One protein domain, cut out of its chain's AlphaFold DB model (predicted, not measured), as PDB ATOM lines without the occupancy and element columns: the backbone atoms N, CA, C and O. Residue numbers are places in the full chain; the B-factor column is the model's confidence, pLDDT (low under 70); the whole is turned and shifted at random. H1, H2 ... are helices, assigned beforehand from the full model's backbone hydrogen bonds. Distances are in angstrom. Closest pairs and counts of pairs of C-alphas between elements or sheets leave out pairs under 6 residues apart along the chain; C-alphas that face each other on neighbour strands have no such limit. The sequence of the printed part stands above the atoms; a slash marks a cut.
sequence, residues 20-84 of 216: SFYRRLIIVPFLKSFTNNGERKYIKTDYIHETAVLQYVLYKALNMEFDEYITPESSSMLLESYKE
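What this domain is: This is residues 20 to 84 of the 216 residues of the protein "Viral D5 protein-like" of Microbacterium sp. SLBN-1 (UniProt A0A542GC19). The chain is drawn out into one wide, flat, open loop with an empty middle, and three helices, H1, H2 and H3, are strung along it without meeting one another. Starting from the first printed residue, the loop goes out through residues 20 to 41, a long stretch with no named element, passes the very short H1, turns through H2 on the far side, and comes back to H3, which ends at the last printed residue, Glu 84; residues 32 to 68, with H1 and H2, stand free. The printed part has 65 residues with three named helices, in the order H1, H2, H3, and no named strand; the class is all helix, though only 29 of the 65 residues are in named elements, under half. It is only just extended, close to loose, with a radius of gyration of the C-alphas of 16.6 A, and its C-alphas span 43 by 37 by 17 A, a flat outline.

Where its parts are: Start at Ser 20, whose C-alpha is at (136.011, 114.685, 78.250), and go through residues 20 to 41, which hold no named element. Find C-alpha 42 at (133.261, 130.755, 115.146); there H1, residues 42 to 45, begins, and it is 5.0 A from first to last C-alpha. Next look at C-alpha 51, at (145.687, 137.313, 110.221), where H2, residues 51 to 63, begins; this longest helix covers 18.0 A. H3, residues 73 to 84, covers 16.7 A and ends at C-alpha 84, at (127.620, 104.170, 85.964).

How they stand to each other: Compare the three helices and you will find each pair apart: H1 and H2, H2 and H3, H1 and H3, with no C-alpha of the one within 8 A of the other. From H1 to H2 you cross a tight link of 5 residues. From H2 to H3 the link has 9 residues and is short but not tight. In the backbones of H2 and H3, every O i to N i+4 pair is within hydrogen-bond range; H1 is too short for such a pair, and its one O i to N i+3 pair is within range. Residues 32 to 68, of which 42 to 45 belong to H1 and 51 to 63 to H2, stand free.

The domain as a whole: The two C-alphas farthest apart are those of Thr 51 and Glu 84, at 44.9 A, while the C-alphas of Ser 20 and Glu 84, first and last printed, are 15.5 A apart. The printed part has no cut, and no link between named helices is long. In the B-factor column the mean pLDDT of the printed part is 87.9; look at residues 36 to 37 for the two values under 70.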
ATOM      1  N   SER A  20     135.450 113.336  78.233       74.19
ATOM      2  CA  SER A  20     136.011 114.685  78.250       74.19
ATOM      3  C   SER A  20     135.465 115.528  79.398       74.19
ATOM      4  O   SER A  20     136.230 116.223  80.066       74.19
ATOM      5  N   PHE A  21     134.166 115.466  79.652       82.06
ATOM      6  CA  PHE A  21     133.573 116.125  80.803       82.06
ATOM      7  C   PHE A  21     134.047 115.486  82.114       82.06
ATOM      8  O   PHE A  21     134.545 116.194  82.989       82.06
ATOM      9  N   TYR A  22     134.004 114.152  82.217       83.81
ATOM     10  CA  TYR A  22     134.374 113.448  83.448       83.81
ATOM     11  C   TYR A  22     135.827 113.667  83.881       83.81
ATOM     12  O   TYR A  22     136.066 113.849  85.070       83.81
ATOM     13  N   ARG A  23     136.796 113.727  82.954       83.88
ATOM     14  CA  ARG A  23     138.209 113.985  83.310       83.88
ATOM     15  C   ARG A  23     138.473 115.383  83.885       83.88
ATOM     16  O   ARG A  23     139.573 115.648  84.350       83.88
ATOM     17  N   ARG A  24     137.506 116.305  83.791       86.75
ATOM     18  CA  ARG A  24     137.597 117.665  84.356       86.75
ATOM     19  C   ARG A  24     136.888 117.791  85.707       86.75
ATOM     20  O   ARG A  24     136.853 118.884  86.263       86.75
ATOM     21  N   LEU A  25     136.305 116.705  86.215       88.88
ATOM     22  CA  LEU A  25     135.593 116.680  87.485       88.88
ATOM     23  C   LEU A  25     136.429 116.001  88.566       88.88
ATOM     24  O   LEU A  25     136.851 114.860  88.408       88.88
ATOM     25  N   ILE A  26     136.561 116.674  89.707       91.38
ATOM     26  CA  ILE A  26     137.043 116.074  90.952       91.38
ATOM     27  C   ILE A  26     135.920 116.196  91.969       91.38
ATOM     28  O   ILE A  26     135.613 117.285  92.454       91.38
ATOM     29  N   ILE A  27     135.266 115.073  92.255       91.31
ATOM     30  CA  ILE A  27     134.139 115.032  93.185       91.31
ATOM     31  C   ILE A  27     134.688 114.717  94.571       91.31
ATOM     32  O   ILE A  27     135.125 113.598  94.826       91.31
ATOM     33  N   VAL A  28     134.684 115.697  95.471       91.50
ATOM     34  CA  VAL A  28     135.191 115.526  96.839       91.50
ATOM     35  C   VAL A  28     134.019 115.180  97.763       91.50
ATOM     36  O   VAL A  28     133.187 116.053  98.022       91.50
ATOM     37  N   PRO A  29     133.904 113.932  98.259       90.81
ATOM     38  CA  PRO A  29     132.819 113.563  99.157       90.81
ATOM     39  C   PRO A  29     133.043 114.118 100.569       90.81
ATOM     40  O   PRO A  29     134.001 113.767 101.255       90.81
ATOM     41  N   PHE A  30     132.107 114.934 101.053       89.12
ATOM     42  CA  PHE A  30     132.070 115.377 102.449       89.12
ATOM     43  C   PHE A  30     131.270 114.363 103.279       89.12
ATOM     44  O   PHE A  30     130.071 114.508 103.486       89.12
ATOM     45  N   LEU A  31     131.943 113.302 103.733       86.19
ATOM     46  CA  LEU A  31     131.310 112.165 104.425       86.19
ATOM     47  C   LEU A  31     130.908 112.452 105.881       86.19
ATOM     48  O   LEU A  31     130.240 111.638 106.519       86.19
ATOM     49  N   LYS A  32     131.358 113.574 106.444       86.25
ATOM     50  CA  LYS A  32     131.078 113.960 107.828       86.25
ATOM     51  C   LYS A  32     130.026 115.058 107.855       86.25
ATOM     52  O   LYS A  32     130.174 116.073 107.181       86.25
ATOM     53  N   SER A  33     129.007 114.865 108.689       81.81
ATOM     54  CA  SER A  33     128.089 115.932 109.073       81.81
ATOM     55  C   SER A  33     128.502 116.509 110.421       81.81
ATOM     56  O   SER A  33     128.857 115.768 111.336       81.81
ATOM     57  N   PHE A  34     128.426 117.832 110.540       82.81
ATOM     58  CA  PHE A  34     128.658 118.562 111.787       82.81
ATOM     59  C   PHE A  34     127.356 119.119 112.387       82.81
ATOM     60  O   PHE A  34     127.396 119.888 113.347       82.81
ATOM     61  N   THR A  35     126.195 118.740 111.841       73.69
ATOM     62  CA  THR A  35     124.890 119.088 112.415       73.69
ATOM     63  C   THR A  35     124.678 118.347 113.743       73.69
ATOM     64  O   THR A  35     124.974 117.161 113.838       73.69
ATOM     65  N   ASN A  36     124.170 119.051 114.764       62.50
ATOM     66  CA  ASN A  36     123.949 118.586 116.148       62.50
ATOM     67  C   ASN A  36     125.239 118.284 116.952       62.50
ATOM     68  O   ASN A  36     125.755 117.175 116.929       62.50
ATOM     69  N   ASN A  37     125.719 119.267 117.733       67.06
ATOM     70  CA  ASN A  37     126.886 119.217 118.649       67.06
ATOM     71  C   ASN A  37     128.307 119.216 118.043       67.06
ATOM     72  O   ASN A  37     129.274 119.234 118.803       67.06
ATOM     73  N   GLY A  38     128.469 119.264 116.716       72.06
ATOM     74  CA  GLY A  38     129.788 119.370 116.063       72.06
ATOM     75  C   GLY A  38     130.097 120.727 115.416       72.06
ATOM     76  O   GLY A  38     131.244 120.982 115.045       72.06
ATOM     77  N   GLU A  39     129.094 121.594 115.248       82.88
ATOM     78  CA  GLU A  39     129.239 122.841 114.496       82.88
ATOM     79  C   GLU A  39     130.018 123.899 115.290       82.88
ATOM     80  O   GLU A  39     129.574 124.410 116.318       82.88
ATOM     81  N   ARG A  40     131.174 124.294 114.752       86.44
ATOM     82  CA  ARG A  40     132.005 125.379 115.282       86.44
ATOM     83  C   ARG A  40     131.744 126.665 114.503       86.44
ATOM     84  O   ARG A  40     132.479 127.003 113.578       86.44
ATOM     85  N   LYS A  41     130.681 127.384 114.872       86.06
ATOM     86  CA  LYS A  41     130.227 128.602 114.165       86.06
ATOM     87  C   LYS A  41     131.305 129.685 114.058       86.06
ATOM     88  O   LYS A  41     131.412 130.323 113.013       86.06
ATOM     89  N   TYR A  42     132.147 129.806 115.087       88.56
ATOM     90  CA  TYR A  42     133.261 130.755 115.146       88.56
ATOM     91  C   TYR A  42     134.293 130.570 114.020       88.56
ATOM     92  O   TYR A  42     135.035 131.493 113.704       88.56
ATOM     93  N   ILE A  43     134.336 129.403 113.359       87.12
ATOM     94  CA  ILE A  43     135.223 129.204 112.207       87.12
ATOM     95  C   ILE A  43     134.856 130.175 111.077       87.12
ATOM     96  O   ILE A  43     135.737 130.777 110.475       87.12
ATOM     97  N   LYS A  44     133.556 130.349 110.807       84.62
ATOM     98  CA  LYS A  44     133.067 131.216 109.726       84.62
ATOM     99  C   LYS A  44     133.129 132.701 110.073       84.62
ATOM    100  O   LYS A  44     133.178 133.513 109.159       84.62
ATOM    101  N   THR A  45     133.058 133.062 111.352       87.31
ATOM    102  CA  THR A  45     133.031 134.470 111.770       87.31
ATOM    103  C   THR A  45     134.415 134.993 112.119       87.31
ATOM    104  O   THR A  45     134.736 136.115 111.745       87.31
ATOM    105  N   ASP A  46     135.254 134.175 112.758       90.50
ATOM    106  CA  ASP A  46     136.477 134.654 113.403       90.50
ATOM    107  C   ASP A  46     137.716 134.094 112.691       90.50
ATOM    108  O   ASP A  46     138.533 134.856 112.178       90.50
ATOM    109  N   TYR A  47     137.825 132.765 112.559       88.38
ATOM    110  CA  TYR A  47     139.047 132.119 112.043       88.38
ATOM    111  C   TYR A  47     139.375 132.493 110.598       88.38
ATOM    112  O   TYR A  47     140.543 132.676 110.268       88.38
ATOM    113  N   ILE A  48     138.373 132.606 109.718       89.81
ATOM    114  CA  ILE A  48     138.634 132.968 108.312       89.81
ATOM    115  C   ILE A  48     139.169 134.400 108.152       89.81
ATOM    116  O   ILE A  48     139.716 134.717 107.101       89.81
ATOM    117  N   HIS A  49     139.022 135.250 109.174       91.94
ATOM    118  CA  HIS A  49     139.519 136.628 109.187       91.94
ATOM    119  C   HIS A  49     140.803 136.784 110.011       91.94
ATOM    120  O   HIS A  49     141.400 137.860 110.021       91.94
ATOM    121  N   GLU A  50     141.243 135.734 110.709       95.31
ATOM    122  CA  GLU A  50     142.421 135.791 111.559       95.31
ATOM    123  C   GLU A  50     143.690 135.938 110.710       95.31
ATOM    124  O   GLU A  50     143.987 135.119 109.835       95.31
ATOM    125  N   THR A  51     144.482 136.976 110.993       96.62
ATOM    126  CA  THR A  51     145.687 137.313 110.221       96.62
ATOM    127  C   THR A  51     146.653 136.137 110.099       96.62
ATOM    128  O   THR A  51     147.189 135.905 109.018       96.62
ATOM    129  N   ALA A  52     146.849 135.366 111.172       95.69
ATOM    130  CA  ALA A  52     147.737 134.206 111.159       95.69
ATOM    131  C   ALA A  52     147.256 133.116 110.183       95.69
ATOM    132  O   ALA A  52     148.064 132.530 109.463       95.69
ATOM    133  N   VAL A  53     145.940 132.882 110.102       94.62
ATOM    134  CA  VAL A  53     145.339 131.917 109.168       94.62
ATOM    135  C   VAL A  53     145.495 132.403 107.728       94.62
ATOM    136  O   VAL A  53     145.938 131.641 106.869       94.62
ATOM    137  N   LEU A  54     145.207 133.681 107.464       95.56
ATOM    138  CA  LEU A  54     145.372 134.280 106.136       95.56
ATOM    139  C   LEU A  54     146.833 134.232 105.665       95.56
ATOM    140  O   LEU A  54     147.108 133.840 104.531       95.56
ATOM    141  N   GLN A  55     147.775 134.572 106.549       96.81
ATOM    142  CA  GLN A  55     149.210 134.483 106.278       96.81
ATOM    143  C   GLN A  55     149.650 133.042 106.018       96.81
ATOM    144  O   GLN A  55     150.418 132.804 105.088       96.81
ATOM    145  N   TYR A  56     149.143 132.076 106.788       95.69
ATOM    146  CA  TYR A  56     149.430 130.659 106.574       95.69
ATOM    147  C   TYR A  56     148.940 130.174 105.205       95.69
ATOM    148  O   TYR A  56     149.697 129.531 104.475       95.69
ATOM    149  N   VAL A  57     147.699 130.503 104.829       94.31
ATOM    150  CA  VAL A  57     147.129 130.131 103.525       94.31
ATOM    151  C   VAL A  57     147.925 130.767 102.387       94.31
ATOM    152  O   VAL A  57     148.279 130.070 101.437       94.31
ATOM    153  N   LEU A  58     148.271 132.055 102.498       95.69
ATOM    154  CA  LEU A  58     149.092 132.747 101.504       95.69
ATOM    155  C   LEU A  58     150.488 132.124 101.389       95.69
ATOM    156  O   LEU A  58     150.943 131.844 100.284       95.69
ATOM    157  N   TYR A  59     151.151 131.861 102.516       97.06
ATOM    158  CA  TYR A  59     152.455 131.203 102.536       97.06
ATOM    159  C   TYR A  59     152.390 129.833 101.856       97.06
ATOM    160  O   TYR A  59     153.234 129.527 101.016       97.06
ATOM    161  N   LYS A  60     151.367 129.022 102.157       95.44
ATOM    162  CA  LYS A  60     151.161 127.733 101.491       95.44
ATOM    163  C   LYS A  60     150.937 127.891  99.994       95.44
ATOM    164  O   LYS A  60     151.564 127.162  99.244       95.44
ATOM    165  N   ALA A  61     150.107 128.837  99.564       91.69
ATOM    166  CA  ALA A  61     149.847 129.074  98.146       91.69
ATOM    167  C   ALA A  61     151.106 129.518  97.380       91.69
ATOM    168  O   ALA A  61     151.323 129.064  96.265       91.69
ATOM    169  N   LEU A  62     151.948 130.367  97.981       94.69
ATOM    170  CA  LEU A  62     153.180 130.863  97.354       94.69
ATOM    171  C   LEU A  62     154.301 129.819  97.286       94.69
ATOM    172  O   LEU A  62     155.137 129.892  96.393       94.69
ATOM    173  N   ASN A  63     154.341 128.880  98.234       95.75
ATOM    174  CA  ASN A  63     155.396 127.864  98.330       95.75
ATOM    175  C   ASN A  63     154.939 126.477  97.853       95.75
ATOM    176  O   ASN A  63     155.687 125.509  97.976       95.75
ATOM    177  N   MET A  64     153.703 126.345  97.371       91.44
ATOM    178  CA  MET A  64     153.196 125.090  96.829       91.44
ATOM    179  C   MET A  64     153.678 124.928  95.392       91.44
ATOM    180  O   MET A  64     153.387 125.757  94.533       91.44
ATOM    181  N   GLU A  65     154.347 123.813  95.121       90.19
ATOM    182  CA  GLU A  65     154.536 123.339  93.756       90.19
ATOM    183  C   GLU A  65     153.222 122.711  93.286       90.19
ATOM    184  O   GLU A  65     152.766 121.704  93.830       90.19
ATOM    185  N   PHE A  66     152.572 123.357  92.318       87.81
ATOM    186  CA  PHE A  66     151.318 122.897  91.737       87.81
ATOM    187  C   PHE A  66     151.509 122.650  90.244       87.81
ATOM    188  O   PHE A  66     151.812 123.578  89.496       87.81
ATOM    189  N   ASP A  67     151.291 121.405  89.837       87.88
ATOM    190  CA  ASP A  67     151.248 120.992  88.434       87.88
ATOM    191  C   ASP A  67     149.821 120.548  88.089       87.88
ATOM    192  O   ASP A  67     149.107 121.203  87.326       87.88
ATOM    193  N   GLU A  68     149.339 119.512  88.785       87.69
ATOM    194  CA  GLU A  68     148.006 118.944  88.594       87.69
ATOM    195  C   GLU A  68     147.270 118.715  89.920       87.69
ATOM    196  O   GLU A  68     147.857 118.593  90.998       87.69
ATOM    197  N   TYR A  69     145.943 118.626  89.843       88.75
ATOM    198  CA  TYR A  69     145.136 118.246  90.994       88.75
ATOM    199  C   TYR A  69     145.319 116.766  91.336       88.75
ATOM    200  O   TYR A  69     145.185 115.885  90.487       88.75
ATOM    201  N   ILE A  70     145.511 116.484  92.622       89.25
ATOM    202  CA  ILE A  70     145.499 115.117  93.145       89.25
ATOM    203  C   ILE A  70     144.056 114.602  93.125       89.25
ATOM    204  O   ILE A  70     143.147 115.293  93.587       89.25
ATOM    205  N   THR A  71     143.851 113.375  92.636       89.81
ATOM    206  CA  THR A  71     142.553 112.684  92.696       89.81
ATOM    207  C   THR A  71     142.602 111.591  93.771       89.81
ATOM    208  O   THR A  71     143.191 110.537  93.532       89.81
ATOM    209  N   PRO A  72     142.023 111.816  94.967       92.38
ATOM    210  CA  PRO A  72     141.957 110.798  96.011       92.38
ATOM    211  C   PRO A  72     141.118 109.590  95.586       92.38
ATOM    212  O   PRO A  72     140.161 109.731  94.828       92.38
ATOM    213  N   GLU A  73     141.390 108.423  96.172       93.38
ATOM    214  CA  GLU A  73     140.643 107.183  95.909       93.38
ATOM    215  C   GLU A  73     139.124 107.360  96.084       93.38
ATOM    216  O   GLU A  73     138.346 107.006  95.200       93.38
ATOM    217  N   SER A  74     138.697 108.006  97.175       92.19
ATOM    218  CA  SER A  74     137.273 108.289  97.425       92.19
ATOM    219  C   SER A  74     136.610 109.144  96.334       92.19
ATOM    220  O   SER A  74     135.431 108.954  96.035       92.19
ATOM    221  N   SER A  75     137.361 110.055  95.709       92.44
ATOM    222  CA  SER A  75     136.889 110.856  94.579       92.44
ATOM    223  C   SER A  75     136.799 110.031  93.301       92.44
ATOM    224  O   SER A  75     135.807 110.149  92.583       92.44
ATOM    225  N   SER A  76     137.781 109.162  93.044       90.75
ATOM    226  CA  SER A  76     137.771 108.239  91.902       90.75
ATOM    227  C   SER A  76     136.582 107.280  91.957       90.75
ATOM    228  O   SER A  76     135.833 107.186  90.987       90.75
ATOM    229  N   MET A  77     136.343 106.647  93.110       89.69
ATOM    230  CA  MET A  77     135.202 105.742  93.308       89.69
ATOM    231  C   MET A  77     133.859 106.454  93.103       89.69
ATOM    232  O   MET A  77     132.939 105.920  92.483       89.69
ATOM    233  N   LEU A  78     133.726 107.682  93.616       89.19
ATOM    234  CA  LEU A  78     132.495 108.452  93.453       89.19
ATOM    235  C   LEU A  78     132.282 108.887  91.998       89.19
ATOM    236  O   LEU A  78     131.144 108.887  91.524       89.19
ATOM    237  N   LEU A  79     133.357 109.225  91.280       88.88
ATOM    238  CA  LEU A  79     133.303 109.520  89.852       88.88
ATOM    239  C   LEU A  79     132.892 108.284  89.039       88.88
ATOM    240  O   LEU A  79     132.090 108.415  88.120       88.88
ATOM    241  N   GLU A  80     133.379 107.094  89.385       85.25
ATOM    242  CA  GLU A  80     132.985 105.838  88.735       85.25
ATOM    243  C   GLU A  80     131.498 105.533  88.954       85.25
ATOM    244  O   GLU A  80     130.755 105.389  87.985       85.25
ATOM    245  N   SER A  81     131.019 105.610  90.200       84.12
ATOM    246  CA  SER A  81     129.586 105.483  90.504       84.12
ATOM    247  C   SER A  81     128.733 106.523  89.762       84.12
ATOM    248  O   SER A  81     127.607 106.253  89.337       84.12
ATOM    249  N   TYR A  82     129.260 107.738  89.590       84.62
ATOM    250  CA  TYR A  82     128.605 108.789  88.818       84.62
ATOM    251  C   TYR A  82     128.537 108.461  87.319       84.62
ATOM    252  O   TYR A  82     127.505 108.726  86.696       84.62
ATOM    253  N   LYS A  83     129.595 107.870  86.745       79.06
ATOM    254  CA  LYS A  83     129.623 107.396  85.351       79.06
ATOM    255  C   LYS A  83     128.623 106.266  85.133       79.06
ATOM    256  O   LYS A  83     127.862 106.323  84.175       79.06
ATOM    257  N   GLU A  84     128.571 105.287  86.035       74.06
ATOM    258  CA  GLU A  84     127.620 104.170  85.964       74.06
ATOM    259  C   GLU A  84     126.166 104.653  85.978       74.06
ATOM    260  O   GLU A  84     125.370 104.275  85.119       74.06
TER     261      GLU A  84